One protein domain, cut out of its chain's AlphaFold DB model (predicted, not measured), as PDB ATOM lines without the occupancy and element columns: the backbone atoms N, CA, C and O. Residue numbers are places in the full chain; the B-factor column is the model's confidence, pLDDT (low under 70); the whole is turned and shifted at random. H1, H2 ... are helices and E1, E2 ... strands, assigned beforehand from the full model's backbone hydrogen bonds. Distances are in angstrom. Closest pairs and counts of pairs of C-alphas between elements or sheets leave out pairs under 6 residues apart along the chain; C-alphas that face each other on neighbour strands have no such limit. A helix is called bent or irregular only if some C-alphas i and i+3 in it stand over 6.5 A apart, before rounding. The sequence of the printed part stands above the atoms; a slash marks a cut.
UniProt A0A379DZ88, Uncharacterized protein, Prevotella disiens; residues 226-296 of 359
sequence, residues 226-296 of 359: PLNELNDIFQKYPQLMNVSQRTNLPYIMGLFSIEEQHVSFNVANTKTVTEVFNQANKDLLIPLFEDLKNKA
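What this domain is: This is residues 226 to 296 of the 359 residues of an uncharacterized protein of Prevotella disiens (UniProt A0A379DZ88). A hairpin of two short strands, E1 and E2, makes one end of a small helical body, and H3 makes the other end. Between these ends runs H4, the longest helix, with H1 on one side of it and H3 folded back along its first residues, while H2 lies close to it and leads into the hairpin. The printed part has 71 residues with four named helices and two named strands, in the order H1 H2 E1 E2 H3 H4; the sheet has the order E1 - E2 and is antiparallel, and the class is mostly helix. The whole is compact, with a radius of gyration of the C-alphas of 11.6 A, and spans 32 by 28 by 18 A.

How they stand to each other: Look first at E1, residues 256 to 259, and E2, residues 262 to 265, an antiparallel hairpin whose directions stand at 152 degrees. N 257 and O 264 are 2.8 A apart, and N 262 and O 259 are 2.9 A apart, both within hydrogen-bond range. Next find H1, residues 227 to 236; the closest C-alphas of H1 and E2 are those of Leu 227 and His 262, 5.3 A apart. H1 touches H4, residues 283 to 295, at a steep tilt of 39 degrees, opposite ways, with the C-alphas of Ile 233 and Asp 291 closest at 7.1 A. H4, with its residues 283 to 286 alone, touches H3, residues 270 to 279; the closest C-alphas are those of Phe 277 and Asp 283, 5.6 A apart. H3 and H4 form a helical hairpin with a shallow tilt of 17 degrees, opposite ways. H2, residues 249 to 254, is close to H4 but not clearly touching, with the C-alphas of Ile 252 and Leu 285 closest at 7.9 A. H1 and H3 are apart. Every O i to N i+4 pair is within hydrogen-bond range in H1, H2 and H3, and 7 of 9 are in H4.

Where its parts are: Find C-alpha 227 at (314.454, 14.092, 549.535); from there H1 runs 14.9 A to residue 236. H2 spans 8.3 A, E1 9.8 A and E2 10.4 A. H3 starts at C-alpha 270, at (329.067, 0.173, 553.998), and runs 14.4 A. H4 runs 19.8 A to C-alpha 295 at (321.702, 7.214, 544.417); it is irregular, but only just, with C-alphas 284 and 287 6.9 A apart.

The domain as a whole: The C-alphas of Glu 260 and Gln 279, 32.4 A apart, are the two farthest from each other. The printed part has no cut. The link from H1 to H2, residues 237 to 248, is long; the other links are tight. Mean pLDDT of the printed part is 90.0, and residues 243 to 246, in that long link, are under 70.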
ATOM      1  N   PRO A 226     318.402  14.436 546.578       95.56
ATOM      2  CA  PRO A 226     317.123  15.052 546.916       95.56
ATOM      3  C   PRO A 226     316.193  14.169 547.771       95.56
ATOM      4  O   PRO A 226     316.121  12.951 547.598       95.56
ATOM      5  N   LEU A 227     315.406  14.790 548.657       94.19
ATOM      6  CA  LEU A 227     314.454  14.092 549.535       94.19
ATOM      7  C   LEU A 227     313.346  13.342 548.769       94.19
ATOM      8  O   LEU A 227     312.858  12.313 549.234       94.19
ATOM      9  N   ASN A 228     312.941  13.817 547.590       93.50
ATOM     10  CA  ASN A 228     311.981  13.096 546.749       93.50
ATOM     11  C   ASN A 228     312.541  11.750 546.260       93.50
ATOM     12  O   ASN A 228     311.807  10.768 546.268       93.50
ATOM     13  N   GLU A 229     313.835  11.665 545.942       93.31
ATOM     14  CA  GLU A 229     314.455  10.396 545.543       93.31
ATOM     15  C   GLU A 229     314.501   9.376 546.693       93.31
ATOM     16  O   GLU A 229     314.361   8.175 546.455       93.31
ATOM     17  N   LEU A 230     314.635   9.836 547.945       92.12
ATOM     18  CA  LEU A 230     314.485   8.977 549.126       92.12
ATOM     19  C   LEU A 230     313.078   8.365 549.185       92.12
ATOM     20  O   LEU A 230     312.924   7.161 549.402       92.12
ATOM     21  N   ASN A 231     312.051   9.191 548.962       90.31
ATOM     22  CA  ASN A 231     310.659   8.748 548.972       90.31
ATOM     23  C   ASN A 231     310.371   7.747 547.846       90.31
ATOM     24  O   ASN A 231     309.701   6.744 548.093       90.31
ATOM     25  N   ASP A 232     310.914   7.972 546.647       92.88
ATOM     26  CA  ASP A 232     310.780   7.051 545.512       92.88
ATOM     27  C   ASP A 232     311.376   5.674 545.833       92.88
ATOM     28  O   ASP A 232     310.799   4.642 545.487       92.88
ATOM     29  N   ILE A 233     312.509   5.631 546.546       92.12
ATOM     30  CA  ILE A 233     313.087   4.365 547.011       92.12
ATOM     31  C   ILE A 233     312.181   3.710 548.048       92.12
ATOM     32  O   ILE A 233     311.872   2.527 547.920       92.12
ATOM     33  N   PHE A 234     311.708   4.446 549.053       91.19
ATOM     34  CA  PHE A 234     310.815   3.886 550.071       91.19
ATOM     35  C   PHE A 234     309.523   3.307 549.479       91.19
ATOM     36  O   PHE A 234     309.039   2.283 549.964       91.19
ATOM     37  N   GLN A 235     309.013   3.879 548.385       91.19
ATOM     38  CA  GLN A 235     307.866   3.337 547.651       91.19
ATOM     39  C   GLN A 235     308.141   1.990 546.967       91.19
ATOM     40  O   GLN A 235     307.199   1.226 546.769       91.19
ATOM     41  N   LYS A 236     309.398   1.652 546.645       92.38
ATOM     42  CA  LYS A 236     309.769   0.312 546.147       92.38
ATOM     43  C   LYS A 236     309.758  -0.753 547.246       92.38
ATOM     44  O   LYS A 236     309.666  -1.942 546.946       92.38
ATOM     45  N   TYR A 237     309.845  -0.335 548.510       90.62
ATOM     46  CA  TYR A 237     309.920  -1.216 549.675       90.62
ATOM     47  C   TYR A 237     308.805  -0.938 550.704       90.62
ATOM     48  O   TYR A 237     309.086  -0.792 551.899       90.62
ATOM     49  N   PRO A 238     307.519  -0.892 550.302       85.50
ATOM     50  CA  PRO A 238     306.421  -0.492 551.184       85.50
ATOM     51  C   PRO A 238     306.259  -1.423 552.395       85.50
ATOM     52  O   PRO A 238     305.873  -0.985 553.478       85.50
ATOM     53  N   GLN A 239     306.609  -2.703 552.245       84.06
ATOM     54  CA  GLN A 239     306.599  -3.695 553.318       84.06
ATOM     55  C   GLN A 239     307.560  -3.349 554.462       84.06
ATOM     56  O   GLN A 239     307.255  -3.664 555.609       84.06
ATOM     57  N   LEU A 240     308.677  -2.677 554.155       82.06
ATOM     58  CA  LEU A 240     309.700  -2.274 555.128       82.06
ATOM     59  C   LEU A 240     309.309  -1.006 555.893       82.06
ATOM     60  O   LEU A 240     309.797  -0.775 556.997       82.06
ATOM     61  N   MET A 241     308.404  -0.217 555.307       76.38
ATOM     62  CA  MET A 241     307.923   1.064 555.828       76.38
ATOM     63  C   MET A 241     306.575   0.947 556.557       76.38
ATOM     64  O   MET A 241     306.055   1.938 557.069       76.38
ATOM     65  N   ASN A 242     305.987  -0.252 556.615       72.56
ATOM     66  CA  ASN A 242     304.696  -0.478 557.259       72.56
ATOM     67  C   ASN A 242     304.797  -0.339 558.793       72.56
ATOM     68  O   ASN A 242     305.747  -0.805 559.422       72.56
ATOM     69  N   VAL A 243     303.770   0.246 559.416       59.09
ATOM     70  CA  VAL A 243     303.669   0.509 560.864       59.09
ATOM     71  C   VAL A 243     303.773  -0.772 561.704       59.09
ATOM     72  O   VAL A 243     304.165  -0.707 562.867       59.09
ATOM     73  N   SER A 244     303.474  -1.946 561.139       60.38
ATOM     74  CA  SER A 244     303.666  -3.249 561.794       60.38
ATOM     75  C   SER A 244     305.141  -3.666 561.934       60.38
ATOM     76  O   SER A 244     305.452  -4.508 562.772       60.38
ATOM     77  N   GLN A 245     306.065  -3.044 561.189       63.25
ATOM     78  CA  GLN A 245     307.514  -3.280 561.238       63.25
ATOM     79  C   GLN A 245     308.282  -2.114 561.892       63.25
ATOM     80  O   GLN A 245     309.372  -1.749 561.447       63.25
ATOM     81  N   ARG A 246     307.764  -1.536 562.994       66.94
ATOM     82  CA  ARG A 246     308.413  -0.399 563.702       66.94
ATOM     83  C   ARG A 246     309.874  -0.639 564.093       66.94
ATOM     84  O   ARG A 246     310.590   0.321 564.338       66.94
ATOM     85  N   THR A 247     310.322  -1.891 564.163       81.44
ATOM     86  CA  THR A 247     311.703  -2.232 564.524       81.44
ATOM     87  C   THR A 247     312.715  -1.972 563.407       81.44
ATOM     88  O   THR A 247     313.903  -1.955 563.698       81.44
ATOM     89  N   ASN A 248     312.283  -1.761 562.157       86.12
ATOM     90  CA  ASN A 248     313.168  -1.445 561.026       86.12
ATOM     91  C   ASN A 248     313.431   0.058 560.890       86.12
ATOM     92  O   ASN A 248     314.531   0.466 560.530       86.12
ATOM     93  N   LEU A 249     312.431   0.883 561.212       85.44
ATOM     94  CA  LEU A 249     312.486   2.328 561.003       85.44
ATOM     95  C   LEU A 249     313.681   3.010 561.704       85.44
ATOM     96  O   LEU A 249     314.318   3.832 561.054       85.44
ATOM     97  N   PRO A 250     314.063   2.661 562.952       88.81
ATOM     98  CA  PRO A 250     315.251   3.236 563.584       88.81
ATOM     99  C   PRO A 250     316.550   2.943 562.828       88.81
ATOM    100  O   PRO A 250     317.404   3.818 562.739       88.81
ATOM    101  N   TYR A 251     316.688   1.746 562.246       90.75
ATOM    102  CA  TYR A 251     317.869   1.373 561.462       90.75
ATOM    103  C   TYR A 251     317.944   2.183 560.176       90.75
ATOM    104  O   TYR A 251     318.998   2.713 559.863       90.75
ATOM    105  N   ILE A 252     316.818   2.326 559.471       90.31
ATOM    106  CA  ILE A 252     316.742   3.105 558.231       90.31
ATOM    107  C   ILE A 252     317.004   4.586 558.525       90.31
ATOM    108  O   ILE A 252     317.865   5.188 557.901       90.31
ATOM    109  N   MET A 253     316.313   5.173 559.507       87.69
ATOM    110  CA  MET A 253     316.483   6.589 559.860       87.69
ATOM    111  C   MET A 253     317.877   6.900 560.414       87.69
ATOM    112  O   MET A 253     318.367   8.005 560.215       87.69
ATOM    113  N   GLY A 254     318.541   5.937 561.059       91.00
ATOM    114  CA  GLY A 254     319.912   6.096 561.543       91.00
ATOM    115  C   GLY A 254     320.965   6.213 560.436       91.00
ATOM    116  O   GLY A 254     322.059   6.707 560.701       91.00
ATOM    117  N   LEU A 255     320.657   5.799 559.201       93.06
ATOM    118  CA  LEU A 255     321.609   5.846 558.087       93.06
ATOM    119  C   LEU A 255     321.867   7.262 557.565       93.06
ATOM    120  O   LEU A 255     322.915   7.490 556.960       93.06
ATOM    121  N   PHE A 256     320.935   8.201 557.747       93.50
ATOM    122  CA  PHE A 256     320.992   9.495 557.066       93.50
ATOM    123  C   PHE A 256     320.696  10.673 557.987       93.50
ATOM    124  O   PHE A 256     320.033  10.559 559.015       93.50
ATOM    125  N   SER A 257     321.147  11.839 557.547       92.75
ATOM    126  CA  SER A 257     320.683  13.137 558.012       92.75
ATOM    127  C   SER A 257     319.920  13.810 556.880       92.75
ATOM    128  O   SER A 257     320.335  13.750 555.719       92.75
ATOM    129  N   ILE A 258     318.797  14.434 557.228       92.38
ATOM    130  CA  ILE A 258     317.957  15.184 556.299       92.38
ATOM    131  C   ILE A 258     318.060  16.650 556.692       92.38
ATOM    132  O   ILE A 258     317.668  17.025 557.797       92.38
ATOM    133  N   GLU A 259     318.585  17.462 555.785       90.81
ATOM    134  CA  GLU A 259     318.694  18.907 555.951       90.81
ATOM    135  C   GLU A 259     317.984  19.580 554.778       90.81
ATOM    136  O   GLU A 259     318.296  19.332 553.611       90.81
ATOM    137  N   GLU A 260     316.988  20.407 555.099       87.69
ATOM    138  CA  GLU A 260     316.100  21.066 554.136       87.69
ATOM    139  C   GLU A 260     315.386  20.073 553.197       87.69
ATOM    140  O   GLU A 260     314.334  19.536 553.541       87.69
ATOM    141  N   GLN A 261     315.946  19.847 552.007       91.12
ATOM    142  CA  GLN A 261     315.436  18.959 550.956       91.12
ATOM    143  C   GLN A 261     316.517  18.004 550.431       91.12
ATOM    144  O   GLN A 261     316.366  17.421 549.358       91.12
ATOM    145  N   HIS A 262     317.605  17.839 551.182       93.88
ATOM    146  CA  HIS A 262     318.729  16.989 550.822       93.88
ATOM    147  C   HIS A 262     318.982  15.933 551.895       93.88
ATOM    148  O   HIS A 262     318.856  16.178 553.095       93.88
ATOM    149  N   VAL A 263     319.364  14.748 551.437       94.44
ATOM    150  CA  VAL A 263     319.673  13.582 552.256       94.44
ATOM    151  C   VAL A 263     321.158  13.289 552.121       94.44
ATOM    152  O   VAL A 263     321.695  13.266 551.013       94.44
ATOM    153  N   SER A 264     321.823  13.064 553.247       94.69
ATOM    154  CA  SER A 264     323.236  12.692 553.300       94.69
ATOM    155  C   SER A 264     323.429  11.513 554.243       94.69
ATOM    156  O   SER A 264     322.709  11.397 555.232       94.69
ATOM    157  N   PHE A 265     324.386  10.633 553.960       95.81
ATOM    158  CA  PHE A 265     324.699   9.551 554.889       95.81
ATOM    159  C   PHE A 265     325.307  10.098 556.180       95.81
ATOM    160  O   PHE A 265     326.192  10.956 556.165       95.81
ATOM    161  N   ASN A 266     324.841   9.547 557.297       94.56
ATOM    162  CA  ASN A 266     325.292   9.878 558.643       94.56
ATOM    163  C   ASN A 266     326.049   8.719 559.315       94.56
ATOM    164  O   ASN A 266     326.319   8.746 560.512       94.56
ATOM    165  N   VAL A 267     326.412   7.712 558.527       93.69
ATOM    166  CA  VAL A 267     327.185   6.530 558.918       93.69
ATOM    167  C   VAL A 267     328.467   6.467 558.090       93.69
ATOM    168  O   VAL A 267     328.468   6.898 556.941       93.69
ATOM    169  N   ALA A 268     329.549   5.952 558.677       92.75
ATOM    170  CA  ALA A 268     330.885   6.028 558.086       92.75
ATOM    171  C   ALA A 268     331.031   5.203 556.799       92.75
ATOM    172  O   ALA A 268     331.425   5.743 555.767       92.75
ATOM    173  N   ASN A 269     330.717   3.904 556.850       94.56
ATOM    174  CA  ASN A 269     330.993   2.985 555.747       94.56
ATOM    175  C   ASN A 269     329.969   1.849 555.611       94.56
ATOM    176  O   ASN A 269     329.261   1.489 556.555       94.56
ATOM    177  N   THR A 270     329.953   1.260 554.420       95.00
ATOM    178  CA  THR A 270     329.067   0.173 553.998       95.00
ATOM    179  C   THR A 270     329.256  -1.086 554.844       95.00
ATOM    180  O   THR A 270     328.268  -1.662 555.297       95.00
ATOM    181  N   LYS A 271     330.503  -1.501 555.106       93.25
ATOM    182  CA  LYS A 271     330.810  -2.746 555.834       93.25
ATOM    183  C   LYS A 271     330.201  -2.741 557.238       93.25
ATOM    184  O   LYS A 271     329.510  -3.688 557.601       93.25
ATOM    185  N   THR A 272     330.391  -1.662 557.994       91.94
ATOM    186  CA  THR A 272     329.848  -1.513 559.351       91.94
ATOM    187  C   THR A 272     328.319  -1.532 559.351       91.94
ATOM    188  O   THR A 272     327.719  -2.167 560.214       91.94
ATOM    189  N   VAL A 273     327.669  -0.892 558.373       94.25
ATOM    190  CA  VAL A 273     326.200  -0.932 558.249       94.25
ATOM    191  C   VAL A 273     325.712  -2.360 558.007       94.25
ATOM    192  O   VAL A 273     324.795  -2.818 558.689       94.25
ATOM    193  N   THR A 274     326.339  -3.084 557.075       94.50
ATOM    194  CA  THR A 274     325.983  -4.478 556.786       94.50
ATOM    195  C   THR A 274     326.199  -5.379 558.004       94.50
ATOM    196  O   THR A 274     325.331  -6.186 558.322       94.50
ATOM    197  N   GLU A 275     327.303  -5.217 558.735       93.38
ATOM    198  CA  GLU A 275     327.565  -5.964 559.973       93.38
ATOM    199  C   GLU A 275     326.501  -5.699 561.046       93.38
ATOM    200  O   GLU A 275     325.999  -6.648 561.651       93.38
ATOM    201  N   VAL A 276     326.102  -4.438 561.242       93.25
ATOM    202  CA  VAL A 276     325.026  -4.066 562.178       93.25
ATOM    203  C   VAL A 276     323.697  -4.696 561.767       93.25
ATOM    204  O   VAL A 276     322.969  -5.202 562.621       93.25
ATOM    205  N   PHE A 277     323.371  -4.706 560.471       95.12
ATOM    206  CA  PHE A 277     322.153  -5.354 559.986       95.12
ATOM    207  C   PHE A 277     322.181  -6.863 560.223       95.12
ATOM    208  O   PHE A 277     321.218  -7.387 560.783       95.12
ATOM    209  N   ASN A 278     323.290  -7.530 559.902       94.69
ATOM    210  CA  ASN A 278     323.459  -8.965 560.127       94.69
ATOM    211  C   ASN A 278     323.306  -9.317 561.615       94.69
ATOM    212  O   ASN A 278     322.534 -10.203 561.979       94.69
ATOM    213  N   GLN A 279     323.980  -8.580 562.503       94.50
ATOM    214  CA  GLN A 279     323.905  -8.803 563.954       94.50
ATOM    215  C   GLN A 279     322.496  -8.570 564.516       94.50
ATOM    216  O   GLN A 279     322.080  -9.240 565.461       94.50
ATOM    217  N   ALA A 280     321.740  -7.643 563.924       93.50
ATOM    218  CA  ALA A 280     320.370  -7.339 564.315       93.50
ATOM    219  C   ALA A 280     319.307  -8.226 563.633       93.50
ATOM    220  O   ALA A 280     318.111  -8.021 563.866       93.50
ATOM    221  N   ASN A 281     319.706  -9.202 562.803       92.69
ATOM    222  CA  ASN A 281     318.818  -9.995 561.942       92.69
ATOM    223  C   ASN A 281     317.939  -9.109 561.032       92.69
ATOM    224  O   ASN A 281     316.716  -9.273 560.945       92.69
ATOM    225  N   LYS A 282     318.562  -8.115 560.392       92.69
ATOM    226  CA  LYS A 282     317.938  -7.097 559.531       92.69
ATOM    227  C   LYS A 282     318.417  -7.159 558.080       92.69
ATOM    228  O   LYS A 282     318.298  -6.170 557.364       92.69
ATOM    229  N   ASP A 283     318.865  -8.319 557.612       92.94
ATOM    230  CA  ASP A 283     319.390  -8.526 556.248       92.94
ATOM    231  C   ASP A 283     318.407  -8.103 555.147       92.94
ATOM    232  O   ASP A 283     318.796  -7.651 554.074       92.94
ATOM    233  N   LEU A 284     317.106  -8.163 555.445       91.88
ATOM    234  CA  LEU A 284     316.034  -7.653 554.586       91.88
ATOM    235  C   LEU A 284     316.165  -6.155 554.236       91.88
ATOM    236  O   LEU A 284     315.546  -5.712 553.271       91.88
ATOM    237  N   LEU A 285     316.931  -5.371 555.008       93.31
ATOM    238  CA  LEU A 285     317.205  -3.952 554.752       93.31
ATOM    239  C   LEU A 285     318.355  -3.735 553.760       93.31
ATOM    240  O   LEU A 285     318.470  -2.636 553.219       93.31
ATOM    241  N   ILE A 286     319.183  -4.752 553.491       94.75
ATOM    242  CA  ILE A 286     320.359  -4.635 552.615       94.75
ATOM    243  C   ILE A 286     319.972  -4.158 551.205       94.75
ATOM    244  O   ILE A 286     320.586  -3.200 550.741       94.75
ATOM    245  N   PRO A 287     318.940  -4.708 550.527       95.06
ATOM    246  CA  PRO A 287     318.564  -4.229 549.195       95.06
ATOM    247  C   PRO A 287     318.143  -2.754 549.178       95.06
ATOM    248  O   PRO A 287     318.527  -2.022 548.273       95.06
ATOM    249  N   LEU A 288     317.394  -2.307 550.196       94.00
ATOM    250  CA  LEU A 288     317.001  -0.902 550.340       94.00
ATOM    251  C   LEU A 288     318.232  -0.010 550.540       94.00
ATOM    252  O   LEU A 288     318.343   1.037 549.909       94.00
ATOM    253  N   PHE A 289     319.167  -0.432 551.392       95.38
ATOM    254  CA  PHE A 289     320.408   0.296 551.639       95.38
ATOM    255  C   PHE A 289     321.290   0.395 550.385       95.38
ATOM    256  O   PHE A 289     321.813   1.471 550.102       95.38
ATOM    257  N   GLU A 290     321.405  -0.673 549.595       95.50
ATOM    258  CA  GLU A 290     322.137  -0.648 548.324       95.50
ATOM    259  C   GLU A 290     321.490   0.305 547.308       95.50
ATOM    260  O   GLU A 290     322.195   1.106 546.690       95.50
ATOM    261  N   ASP A 291     320.158   0.304 547.183       94.62
ATOM    262  CA  ASP A 291     319.427   1.252 546.329       94.62
ATOM    263  C   ASP A 291     319.704   2.711 546.737       94.62
ATOM    264  O   ASP A 291     319.953   3.560 545.880       94.62
ATOM    265  N   LEU A 292     319.726   2.997 548.043       93.06
ATOM    266  CA  LEU A 292     320.049   4.322 548.587       93.06
ATOM    267  C   LEU A 292     321.496   4.721 548.315       93.06
ATOM    268  O   LEU A 292     321.768   5.836 547.868       93.06
ATOM    269  N   LYS A 293     322.434   3.806 548.556       94.88
ATOM    270  CA  LYS A 293     323.860   4.026 548.308       94.88
ATOM    271  C   LYS A 293     324.121   4.325 546.832       94.88
ATOM    272  O   LYS A 293     324.910   5.213 546.528       94.88
ATOM    273  N   ASN A 294     323.427   3.638 545.925       93.88
ATOM    274  CA  ASN A 294     323.563   3.827 544.480       93.88
ATOM    275  C   ASN A 294     323.016   5.172 543.977       93.88
ATOM    276  O   ASN A 294     323.422   5.621 542.907       93.88
ATOM    277  N   LYS A 295     322.129   5.838 544.730       93.19
ATOM    278  CA  LYS A 295     321.702   7.214 544.417       93.19
ATOM    279  C   LYS A 295     322.744   8.260 544.764       93.19
ATOM    280  O   LYS A 295     322.872   9.259 544.062       93.19
ATOM    281  N   ALA A 296     323.485   8.034 545.840       93.38
ATOM    282  CA  ALA A 296     324.487   8.969 546.311       93.38
ATOM    283  C   ALA A 296     325.819   8.715 545.588       93.38
ATOM    284  O   ALA A 296     326.552   7.769 545.900       93.38
TER     285      ALA A 296